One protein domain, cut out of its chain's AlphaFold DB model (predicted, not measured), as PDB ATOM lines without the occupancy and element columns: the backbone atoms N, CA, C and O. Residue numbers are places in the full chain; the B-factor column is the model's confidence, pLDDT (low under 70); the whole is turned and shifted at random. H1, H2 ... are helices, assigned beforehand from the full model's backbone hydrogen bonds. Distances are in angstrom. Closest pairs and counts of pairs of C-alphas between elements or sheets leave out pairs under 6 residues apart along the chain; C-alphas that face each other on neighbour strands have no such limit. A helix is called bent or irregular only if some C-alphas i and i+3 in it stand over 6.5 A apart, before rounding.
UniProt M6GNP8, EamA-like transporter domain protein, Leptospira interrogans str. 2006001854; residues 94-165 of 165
ATOM      1  N   SER A  94     127.449  84.733 -19.507       82.88
ATOM      2  CA  SER A  94     126.342  84.472 -18.585       82.88
ATOM      3  C   SER A  94     126.847  84.413 -17.130       82.88
ATOM      4  O   SER A  94     127.914  83.843 -16.875       82.88
ATOM      5  N   PRO A  95     126.100  84.955 -16.147       74.75
ATOM      6  CA  PRO A  95     126.527  84.967 -14.744       74.75
ATOM      7  C   PRO A  95     126.851  83.580 -14.179       74.75
ATOM      8  O   PRO A  95     127.776  83.428 -13.380       74.75
ATOM      9  N   LEU A  96     126.118  82.558 -14.631       80.56
ATOM     10  CA  LEU A  96     126.338  81.168 -14.237       80.56
ATOM     11  C   LEU A  96     127.683  80.639 -14.754       80.56
ATOM     12  O   LEU A  96     128.441  80.047 -13.990       80.56
ATOM     13  N   LEU A  97     128.002  80.891 -16.028       84.06
ATOM     14  CA  LEU A  97     129.260  80.451 -16.632       84.06
ATOM     15  C   LEU A  97     130.458  81.195 -16.031       84.06
ATOM     16  O   LEU A  97     131.485  80.584 -15.752       84.06
ATOM     17  N   TYR A  98     130.309  82.497 -15.769       82.50
ATOM     18  CA  TYR A  98     131.323  83.281 -15.062       82.50
ATOM     19  C   TYR A  98     131.607  82.703 -13.667       82.50
ATOM     20  O   TYR A  98     132.760  82.432 -13.331       82.50
ATOM     21  N   SER A  99     130.554  82.453 -12.883       81.56
ATOM     22  CA  SER A  99     130.674  81.902 -11.528       81.56
ATOM     23  C   SER A  99     131.310  80.511 -11.532       81.56
ATOM     24  O   SER A  99     132.165  80.233 -10.695       81.56
ATOM     25  N   PHE A 100     130.955  79.660 -12.503       86.94
ATOM     26  CA  PHE A 100     131.564  78.341 -12.668       86.94
ATOM     27  C   PHE A 100     133.087  78.431 -12.827       86.94
ATOM     28  O   PHE A 100     133.811  77.767 -12.090       86.94
ATOM     29  N   TYR A 101     133.588  79.284 -13.729       89.69
ATOM     30  CA  TYR A 101     135.033  79.432 -13.932       89.69
ATOM     31  C   TYR A 101     135.745  80.020 -12.716       89.69
ATOM     32  O   TYR A 101     136.801  79.517 -12.333       89.69
ATOM     33  N   VAL A 102     135.172  81.051 -12.087       87.25
ATOM     34  CA  VAL A 102     135.758  81.666 -10.887       87.25
ATOM     35  C   VAL A 102     135.873  80.644  -9.757       87.25
ATOM     36  O   VAL A 102     136.943  80.519  -9.164       87.25
ATOM     37  N   PHE A 103     134.817  79.870  -9.491       88.25
ATOM     38  CA  PHE A 103     134.847  78.858  -8.437       88.25
ATOM     39  C   PHE A 103     135.715  77.651  -8.789       88.25
ATOM     40  O   PHE A 103     136.411  77.151  -7.910       88.25
ATOM     41  N   ALA A 104     135.733  77.197 -10.044       92.62
ATOM     42  CA  ALA A 104     136.575  76.076 -10.461       92.62
ATOM     43  C   ALA A 104     138.068  76.419 -10.341       92.62
ATOM     44  O   ALA A 104     138.830  75.677  -9.723       92.62
ATOM     45  N   ILE A 105     138.479  77.574 -10.877       93.56
ATOM     46  CA  ILE A 105     139.869  78.041 -10.789       93.56
ATOM     47  C   ILE A 105     140.228  78.349  -9.331       93.56
ATOM     48  O   ILE A 105     141.290  77.933  -8.874       93.56
ATOM     49  N   GLY A 106     139.337  79.019  -8.593       91.81
ATOM     50  CA  GLY A 106     139.525  79.312  -7.171       91.81
ATOM     51  C   GLY A 106     139.738  78.046  -6.347       91.81
ATOM     52  O   GLY A 106     140.726  77.948  -5.634       91.81
ATOM     53  N   THR A 107     138.895  77.028  -6.541       91.62
ATOM     54  CA  THR A 107     139.025  75.730  -5.860       91.62
ATOM     55  C   THR A 107     140.367  75.069  -6.154       91.62
ATOM     56  O   THR A 107     141.002  74.556  -5.237       91.62
ATOM     57  N   LEU A 108     140.827  75.087  -7.411       94.94
ATOM     58  CA  LEU A 108     142.130  74.522  -7.771       94.94
ATOM     59  C   LEU A 108     143.273  75.262  -7.069       94.94
ATOM     60  O   LEU A 108     144.126  74.624  -6.456       94.94
ATOM     61  N   LEU A 109     143.281  76.596  -7.127       93.88
ATOM     62  CA  LEU A 109     144.310  77.413  -6.480       93.88
ATOM     63  C   LEU A 109     144.313  77.216  -4.960       93.88
ATOM     64  O   LEU A 109     145.366  76.944  -4.381       93.88
ATOM     65  N   ASP A 110     143.141  77.294  -4.332       90.25
ATOM     66  CA  ASP A 110     142.979  77.131  -2.888       90.25
ATOM     67  C   ASP A 110     143.397  75.732  -2.435       90.25
ATOM     68  O   ASP A 110     144.053  75.596  -1.403       90.25
ATOM     69  N   PHE A 111     143.096  74.696  -3.223       90.38
ATOM     70  CA  PHE A 111     143.527  73.330  -2.937       90.38
ATOM     71  C   PHE A 111     145.055  73.220  -2.886       90.38
ATOM     72  O   PHE A 111     145.599  72.707  -1.908       90.38
ATOM     73  N   PHE A 112     145.767  73.760  -3.882       91.44
ATOM     74  CA  PHE A 112     147.234  73.738  -3.889       91.44
ATOM     75  C   PHE A 112     147.846  74.576  -2.761       91.44
ATOM     76  O   PHE A 112     148.841  74.160  -2.170       91.44
ATOM     77  N   ILE A 113     147.245  75.720  -2.422       90.44
ATOM     78  CA  ILE A 113     147.679  76.553  -1.290       90.44
ATOM     79  C   ILE A 113     147.421  75.845   0.048       90.44
ATOM     80  O   ILE A 113     148.188  76.023   0.993       90.44
ATOM     81  N   ALA A 114     146.369  75.030   0.148       89.06
ATOM     82  CA  ALA A 114     146.006  74.317   1.370       89.06
ATOM     83  C   ALA A 114     146.860  73.064   1.636       89.06
ATOM     84  O   ALA A 114     147.018  72.691   2.800       89.06
ATOM     85  N   LEU A 115     147.436  72.429   0.605       88.38
ATOM     86  CA  LEU A 115     148.227  71.193   0.745       88.38
ATOM     87  C   LEU A 115     149.332  71.274   1.824       88.38
ATOM     88  O   LEU A 115     149.370  70.389   2.683       88.38
ATOM     89  N   PRO A 116     150.183  72.322   1.879       88.38
ATOM     90  CA  PRO A 116     151.233  72.441   2.896       88.38
ATOM     91  C   PRO A 116     150.707  72.669   4.320       88.38
ATOM     92  O   PRO A 116     151.470  72.587   5.279       88.38
ATOM     93  N   HIS A 117     149.423  73.000   4.473       84.81
ATOM     94  CA  HIS A 117     148.802  73.324   5.759       84.81
ATOM     95  C   HIS A 117     148.067  72.140   6.403       84.81
ATOM     96  O   HIS A 117     147.489  72.304   7.478       84.81
ATOM     97  N   GLY A 118     148.136  70.950   5.796       82.94
ATOM     98  CA  GLY A 118     147.617  69.706   6.363       82.94
ATOM     99  C   GLY A 118     146.109  69.547   6.166       82.94
ATOM    100  O   GLY A 118     145.311  69.907   7.031       82.94
ATOM    101  N   LEU A 119     145.722  68.939   5.040       82.94
ATOM    102  CA  LEU A 119     144.319  68.649   4.703       82.94
ATOM    103  C   LEU A 119     143.683  67.593   5.623       82.94
ATOM    104  O   LEU A 119     142.462  67.536   5.768       82.94
ATOM    105  N   GLU A 120     144.510  66.766   6.261       83.06
ATOM    106  CA  GLU A 120     144.072  65.639   7.087       83.06
ATOM    107  C   GLU A 120     143.203  66.074   8.268       83.06
ATOM    108  O   GLU A 120     142.242  65.393   8.618       83.06
ATOM    109  N   ASN A 121     143.467  67.257   8.831       83.44
ATOM    110  CA  ASN A 121     142.654  67.812   9.912       83.44
ATOM    111  C   ASN A 121     141.203  68.053   9.475       83.44
ATOM    112  O   ASN A 121     140.283  67.810  10.251       83.44
ATOM    113  N   ALA A 122     140.988  68.500   8.233       82.62
ATOM    114  CA  ALA A 122     139.649  68.710   7.692       82.62
ATOM    115  C   ALA A 122     138.951  67.378   7.377       82.62
ATOM    116  O   ALA A 122     137.764  67.219   7.653       82.62
ATOM    117  N   LEU A 123     139.690  66.393   6.855       85.25
ATOM    118  CA  LEU A 123     139.159  65.053   6.576       85.25
ATOM    119  C   LEU A 123     138.718  64.335   7.862       85.25
ATOM    120  O   LEU A 123     137.682  63.673   7.872       85.25
ATOM    121  N   ASN A 124     139.443  64.549   8.961       89.56
ATOM    122  CA  ASN A 124     139.159  63.954  10.266       89.56
ATOM    123  C   ASN A 124     138.166  64.760  11.129       89.56
ATOM    124  O   ASN A 124     137.815  64.317  12.221       89.56
ATOM    125  N   ALA A 125     137.668  65.912  10.661       84.38
ATOM    126  CA  ALA A 125     136.805  66.814  11.438       84.38
ATOM    127  C   ALA A 125     135.377  66.276  11.717       84.38
ATOM    128  O   ALA A 125     134.577  66.937  12.385       84.38
ATOM    129  N   GLY A 126     135.052  65.065  11.248       92.62
ATOM    130  CA  GLY A 126     133.788  64.376  11.512       92.62
ATOM    131  C   GLY A 126     132.594  64.906  10.706       92.62
ATOM    132  O   GLY A 126     132.661  65.931  10.030       92.62
ATOM    133  N   ALA A 127     131.462  64.198  10.763       93.56
ATOM    134  CA  ALA A 127     130.300  64.471   9.908       93.56
ATOM    135  C   ALA A 127     129.649  65.850  10.146       93.56
ATOM    136  O   ALA A 127     129.195  66.485   9.196       93.56
ATOM    137  N   ASN A 128     129.640  66.345  11.391       94.75
ATOM    138  CA  ASN A 128     129.048  67.648  11.725       94.75
ATOM    139  C   ASN A 128     129.775  68.807  11.031       94.75
ATOM    140  O   ASN A 128     129.134  69.729  10.529       94.75
ATOM    141  N   PHE A 129     131.108  68.746  10.954       92.19
ATOM    142  CA  PHE A 129     131.899  69.739  10.234       92.19
ATOM    143  C   PHE A 129     131.501  69.789   8.754       92.19
ATOM    144  O   PHE A 129     131.179  70.856   8.232       92.19
ATOM    145  N   TRP A 130     131.436  68.629   8.098       93.25
ATOM    146  CA  TRP A 130     131.054  68.536   6.689       93.25
ATOM    147  C   TRP A 130     129.613  68.978   6.434       93.25
ATOM    148  O   TRP A 130     129.354  69.629   5.424       93.25
ATOM    149  N   PHE A 131     128.689  68.714   7.363       95.06
ATOM    150  CA  PHE A 131     127.330  69.247   7.285       95.06
ATOM    151  C   PHE A 131     127.314  70.781   7.315       95.06
ATOM    152  O   PHE A 131     126.655  71.401   6.482       95.06
ATOM    153  N   HIS A 132     128.082  71.413   8.212       93.31
ATOM    154  CA  HIS A 132     128.202  72.873   8.239       93.31
ATOM    155  C   HIS A 132     128.828  73.432   6.954       93.31
ATOM    156  O   HIS A 132     128.345  74.437   6.434       93.31
ATOM    157  N   ILE A 133     129.849  72.773   6.398       92.38
ATOM    158  CA  ILE A 133     130.456  73.167   5.117       92.38
ATOM    159  C   ILE A 133     129.456  73.040   3.958       92.38
ATOM    160  O   ILE A 133     129.344  73.956   3.139       92.38
ATOM    161  N   LEU A 134     128.682  71.952   3.897       92.94
ATOM    162  CA  LEU A 134     127.629  71.771   2.892       92.94
ATOM    163  C   LEU A 134     126.528  72.824   3.027       92.94
ATOM    164  O   LEU A 134     126.115  73.424   2.036       92.94
ATOM    165  N   TYR A 135     126.095  73.107   4.253       93.19
ATOM    166  CA  TYR A 135     125.116  74.153   4.527       93.19
ATOM    167  C   TYR A 135     125.612  75.529   4.048       93.19
ATOM    168  O   TYR A 135     124.911  76.231   3.318       93.19
ATOM    169  N   LEU A 136     126.844  75.910   4.399       90.88
ATOM    170  CA  LEU A 136     127.420  77.201   4.007       90.88
ATOM    171  C   LEU A 136     127.639  77.315   2.486       90.88
ATOM    172  O   LEU A 136     127.388  78.368   1.897       90.88
ATOM    173  N   SER A 137     128.071  76.241   1.826       89.50
ATOM    174  CA  SER A 137     128.326  76.255   0.378       89.50
ATOM    175  C   SER A 137     127.038  76.256  -0.455       89.50
ATOM    176  O   SER A 137     126.877  77.086  -1.355       89.50
ATOM    177  N   VAL A 138     126.079  75.380  -0.148       88.88
ATOM    178  CA  VAL A 138     124.851  75.232  -0.946       88.88
ATOM    179  C   VAL A 138     123.815  76.291  -0.568       88.88
ATOM    180  O   VAL A 138     123.330  77.026  -1.427       88.88
ATOM    181  N   ILE A 139     123.487  76.407   0.720       88.00
ATOM    182  CA  ILE A 139     122.374  77.254   1.172       88.00
ATOM    183  C   ILE A 139     122.819  78.703   1.337       88.00
ATOM    184  O   ILE A 139     122.116  79.606   0.902       88.00
ATOM    185  N   SER A 140     123.979  78.969   1.939       87.31
ATOM    186  CA  SER A 140     124.402  80.365   2.106       87.31
ATOM    187  C   SER A 140     124.955  80.945   0.800       87.31
ATOM    188  O   SER A 140     124.483  81.983   0.340       87.31
ATOM    189  N   THR A 141     125.904  80.258   0.159       84.69
ATOM    190  CA  THR A 141     126.630  80.828  -0.987       84.69
ATOM    191  C   THR A 141     125.889  80.629  -2.308       84.69
ATOM    192  O   THR A 141     125.613  81.607  -3.004       84.69
ATOM    193  N   THR A 142     125.529  79.393  -2.672       83.00
ATOM    194  CA  THR A 142     124.929  79.113  -3.992       83.00
ATOM    195  C   THR A 142     123.540  79.732  -4.126       83.00
ATOM    196  O   THR A 142     123.267  80.449  -5.090       83.00
ATOM    197  N   PHE A 143     122.667  79.527  -3.138       84.12
ATOM    198  CA  PHE A 143     121.349  80.159  -3.149       84.12
ATOM    199  C   PHE A 143     121.450  81.688  -3.045       84.12
ATOM    200  O   PHE A 143     120.832  82.388  -3.845       84.12
ATOM    201  N   GLY A 144     122.287  82.216  -2.139       80.44
ATOM    202  CA  GLY A 144     122.473  83.660  -1.974       80.44
ATOM    203  C   GLY A 144     122.942  84.362  -3.253       80.44
ATOM    204  O   GLY A 144     122.361  85.367  -3.662       80.44
ATOM    205  N   THR A 145     123.944  83.804  -3.936       74.62
ATOM    206  CA  THR A 145     124.445  84.346  -5.211       74.62
ATOM    207  C   THR A 145     123.426  84.212  -6.341       74.62
ATOM    208  O   THR A 145     123.253  85.147  -7.119       74.62
ATOM    209  N   THR A 146     122.689  83.099  -6.408       77.00
ATOM    210  CA  THR A 146     121.638  82.899  -7.419       77.00
ATOM    211  C   THR A 146     120.514  83.920  -7.261       77.00
ATOM    212  O   THR A 146     120.145  84.578  -8.233       77.00
ATOM    213  N   VAL A 147     120.006  84.112  -6.039       81.31
ATOM    214  CA  VAL A 147     118.971  85.118  -5.749       81.31
ATOM    215  C   VAL A 147     119.478  86.523  -6.066       81.31
ATOM    216  O   VAL A 147     118.764  87.288  -6.714       81.31
ATOM    217  N   TYR A 148     120.719  86.849  -5.687       75.31
ATOM    218  CA  TYR A 148     121.341  88.127  -6.036       75.31
ATOM    219  C   TYR A 148     121.325  88.378  -7.551       75.31
ATOM    220  O   TYR A 148     120.874  89.436  -7.993       75.31
ATOM    221  N   PHE A 149     121.745  87.399  -8.359       70.44
ATOM    222  CA  PHE A 149     121.750  87.538  -9.816       70.44
ATOM    223  C   PHE A 149     120.346  87.610 -10.423       70.44
ATOM    224  O   PHE A 149     120.126  88.413 -11.330       70.44
ATOM    225  N   LEU A 150     119.393  86.815  -9.930       75.56
ATOM    226  CA  LEU A 150     118.006  86.845 -10.405       75.56
ATOM    227  C   LEU A 150     117.352  88.205 -10.146       75.56
ATOM    228  O   LEU A 150     116.740  88.772 -11.052       75.56
ATOM    229  N   LEU A 151     117.532  88.758  -8.942       75.25
ATOM    230  CA  LEU A 151     117.025  90.085  -8.598       75.25
ATOM    231  C   LEU A 151     117.651  91.159  -9.489       75.25
ATOM    232  O   LEU A 151     116.932  91.986 -10.048       75.25
ATOM    233  N   LEU A 152     118.966  91.100  -9.693       70.94
ATOM    234  CA  LEU A 152     119.680  92.045 -10.548       70.94
ATOM    235  C   LEU A 152     119.162  91.999 -11.996       70.94
ATOM    236  O   LEU A 152     118.918  93.046 -12.595       70.94
ATOM    237  N   LEU A 153     118.915  90.803 -12.540       70.81
ATOM    238  CA  LEU A 153     118.365  90.634 -13.887       70.81
ATOM    239  C   LEU A 153     116.914  91.140 -13.991       70.81
ATOM    240  O   LEU A 153     116.578  91.827 -14.955       70.81
ATOM    241  N   SER A 154     116.069  90.837 -12.997       72.12
ATOM    242  CA  SER A 154     114.663  91.273 -12.967       72.12
ATOM    243  C   SER A 154     114.534  92.799 -12.972       72.12
ATOM    244  O   SER A 154     113.765  93.357 -13.753       72.12
ATOM    245  N   TRP A 155     115.377  93.484 -12.199       66.38
ATOM    246  CA  TRP A 155     115.376  94.940 -12.093       66.38
ATOM    247  C   TRP A 155     115.797  95.617 -13.405       66.38
ATOM    248  O   TRP A 155     115.224  96.626 -13.817       66.38
ATOM    249  N   VAL A 156     116.768  95.030 -14.116       66.19
ATOM    250  CA  VAL A 156     117.197  95.501 -15.443       66.19
ATOM    251  C   VAL A 156     116.083  95.342 -16.483       66.19
ATOM    252  O   VAL A 156     115.906  96.227 -17.324       66.19
ATOM    253  N   LEU A 157     115.323  94.245 -16.431       70.38
ATOM    254  CA  LEU A 157     114.183  94.024 -17.323       70.38
ATOM    255  C   LEU A 157     113.056  95.032 -17.051       70.38
ATOM    256  O   LEU A 157     112.561  95.644 -17.996       70.38
ATOM    257  N   GLU A 158     112.712  95.282 -15.785       71.94
ATOM    258  CA  GLU A 158     111.704  96.285 -15.406       71.94
ATOM    259  C   GLU A 158     112.093  97.708 -15.831       71.94
ATOM    260  O   GLU A 158     111.262  98.451 -16.359       71.94
ATOM    261  N   LEU A 159     113.362  98.091 -15.657       67.94
ATOM    262  CA  LEU A 159     113.876  99.379 -16.128       67.94
ATOM    263  C   LEU A 159     113.796  99.518 -17.647       67.94
ATOM    264  O   LEU A 159     113.420 100.577 -18.147       67.94
ATOM    265  N   ARG A 160     114.147  98.460 -18.386       63.25
ATOM    266  CA  ARG A 160     114.096  98.472 -19.850       63.25
ATOM    267  C   ARG A 160     112.659  98.628 -20.349       63.25
ATOM    268  O   ARG A 160     112.451  99.395 -21.279       63.25
ATOM    269  N   VAL A 161     111.689  97.983 -19.692       72.81
ATOM    270  CA  VAL A 161     110.253  98.145 -19.984       72.81
ATOM    271  C   VAL A 161     109.767  99.561 -19.654       72.81
ATOM    272  O   VAL A 161     109.033 100.149 -20.440       72.81
ATOM    273  N   ARG A 162     110.201 100.150 -18.530       66.69
ATOM    274  CA  ARG A 162     109.828 101.526 -18.146       66.69
ATOM    275  C   ARG A 162     110.396 102.613 -19.058       66.69
ATOM    276  O   ARG A 162     109.799 103.675 -19.129       66.69
ATOM    277  N   LEU A 163     111.544 102.377 -19.691       68.44
ATOM    278  CA  LEU A 163     112.201 103.335 -20.593       68.44
ATOM    279  C   LEU A 163     111.782 103.167 -22.063       68.44
ATOM    280  O   LEU A 163     112.178 103.973 -22.901       68.44
ATOM    281  N   SER A 164     111.026 102.113 -22.388       64.25
ATOM    282  CA  SER A 164     110.450 101.880 -23.719       64.25
ATOM    283  C   SER A 164     109.046 102.479 -23.910       64.25
ATOM    284  O   SER A 164     108.420 102.215 -24.934       64.25
ATOM    285  N   PHE A 165     108.570 103.279 -22.950       50.94
ATOM    286  CA  PHE A 165     107.368 104.118 -23.025       50.94
ATOM    287  C   PHE A 165     107.747 105.571 -22.730       50.94
ATOM    288  O   PHE A 165     107.061 106.466 -23.269       50.94
TER     289      PHE A 165
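What this domain is: This is residues 94 to 165 of the 165 residues of the protein "EamA-like transporter domain protein" of Leptospira interrogans str. 2006001854 (UniProt M6GNP8). One very long helix, H3, and a shorter helix, H1, run opposite ways as the two arms of an open, narrow U, with the short helix H2 in the bend between them. The arms come near each other where H1 begins, and past that place residues 154 to 165, of which 154 to 163 belong to H3, stick out. The 72 printed residues have three named helices, in the order H1, H2, H3, and no named strand; the class is all helix. The whole is extended, with a radius of gyration of the C-alphas of 18.2 A and spans of 61 by 25 by 13 A.

How they stand to each other: Begin with H3, residues 126 to 163. H1, residues 95 to 117, is close to it but not clearly touching: the closest C-alphas, those of Pro 95 and Phe 149, are 7.3 A apart. Their lines stand at a shallow tilt of 28 degrees, opposite ways. H2, residues 120 to 123, meets H3 only through their link, and H1 and H2 are apart. Of the O i to N i+4 pairs, 31 of 34 in H3 and 17 of 19 in H1 are within hydrogen-bond range; H2 is too short for such a pair.

Where its parts are: Find C-alpha 126 at (133.788, 64.376, 11.512); from there H3 runs 54.9 A to C-alpha 163 at (112.201, 103.335, -20.593). It is neither bent nor irregular, but only just: C-alphas 140 and 143 are 6.1 A apart. H1 starts at C-alpha 95, (126.527, 84.967, -14.744), and covers 32.4 A; it is only just irregular, with C-alphas 113 and 116 6.9 A apart. H2 covers 5.0 A.

The domain as a whole: Look for the two C-alphas farthest apart at Glu 120 and Phe 165, 61.1 A. The printed part has no cut, and both links are tight. In the B-factor column, pLDDT is under 70 at residues 155 to 156, 159 to 160 and 162 to 165; the mean of the printed part is 82.9.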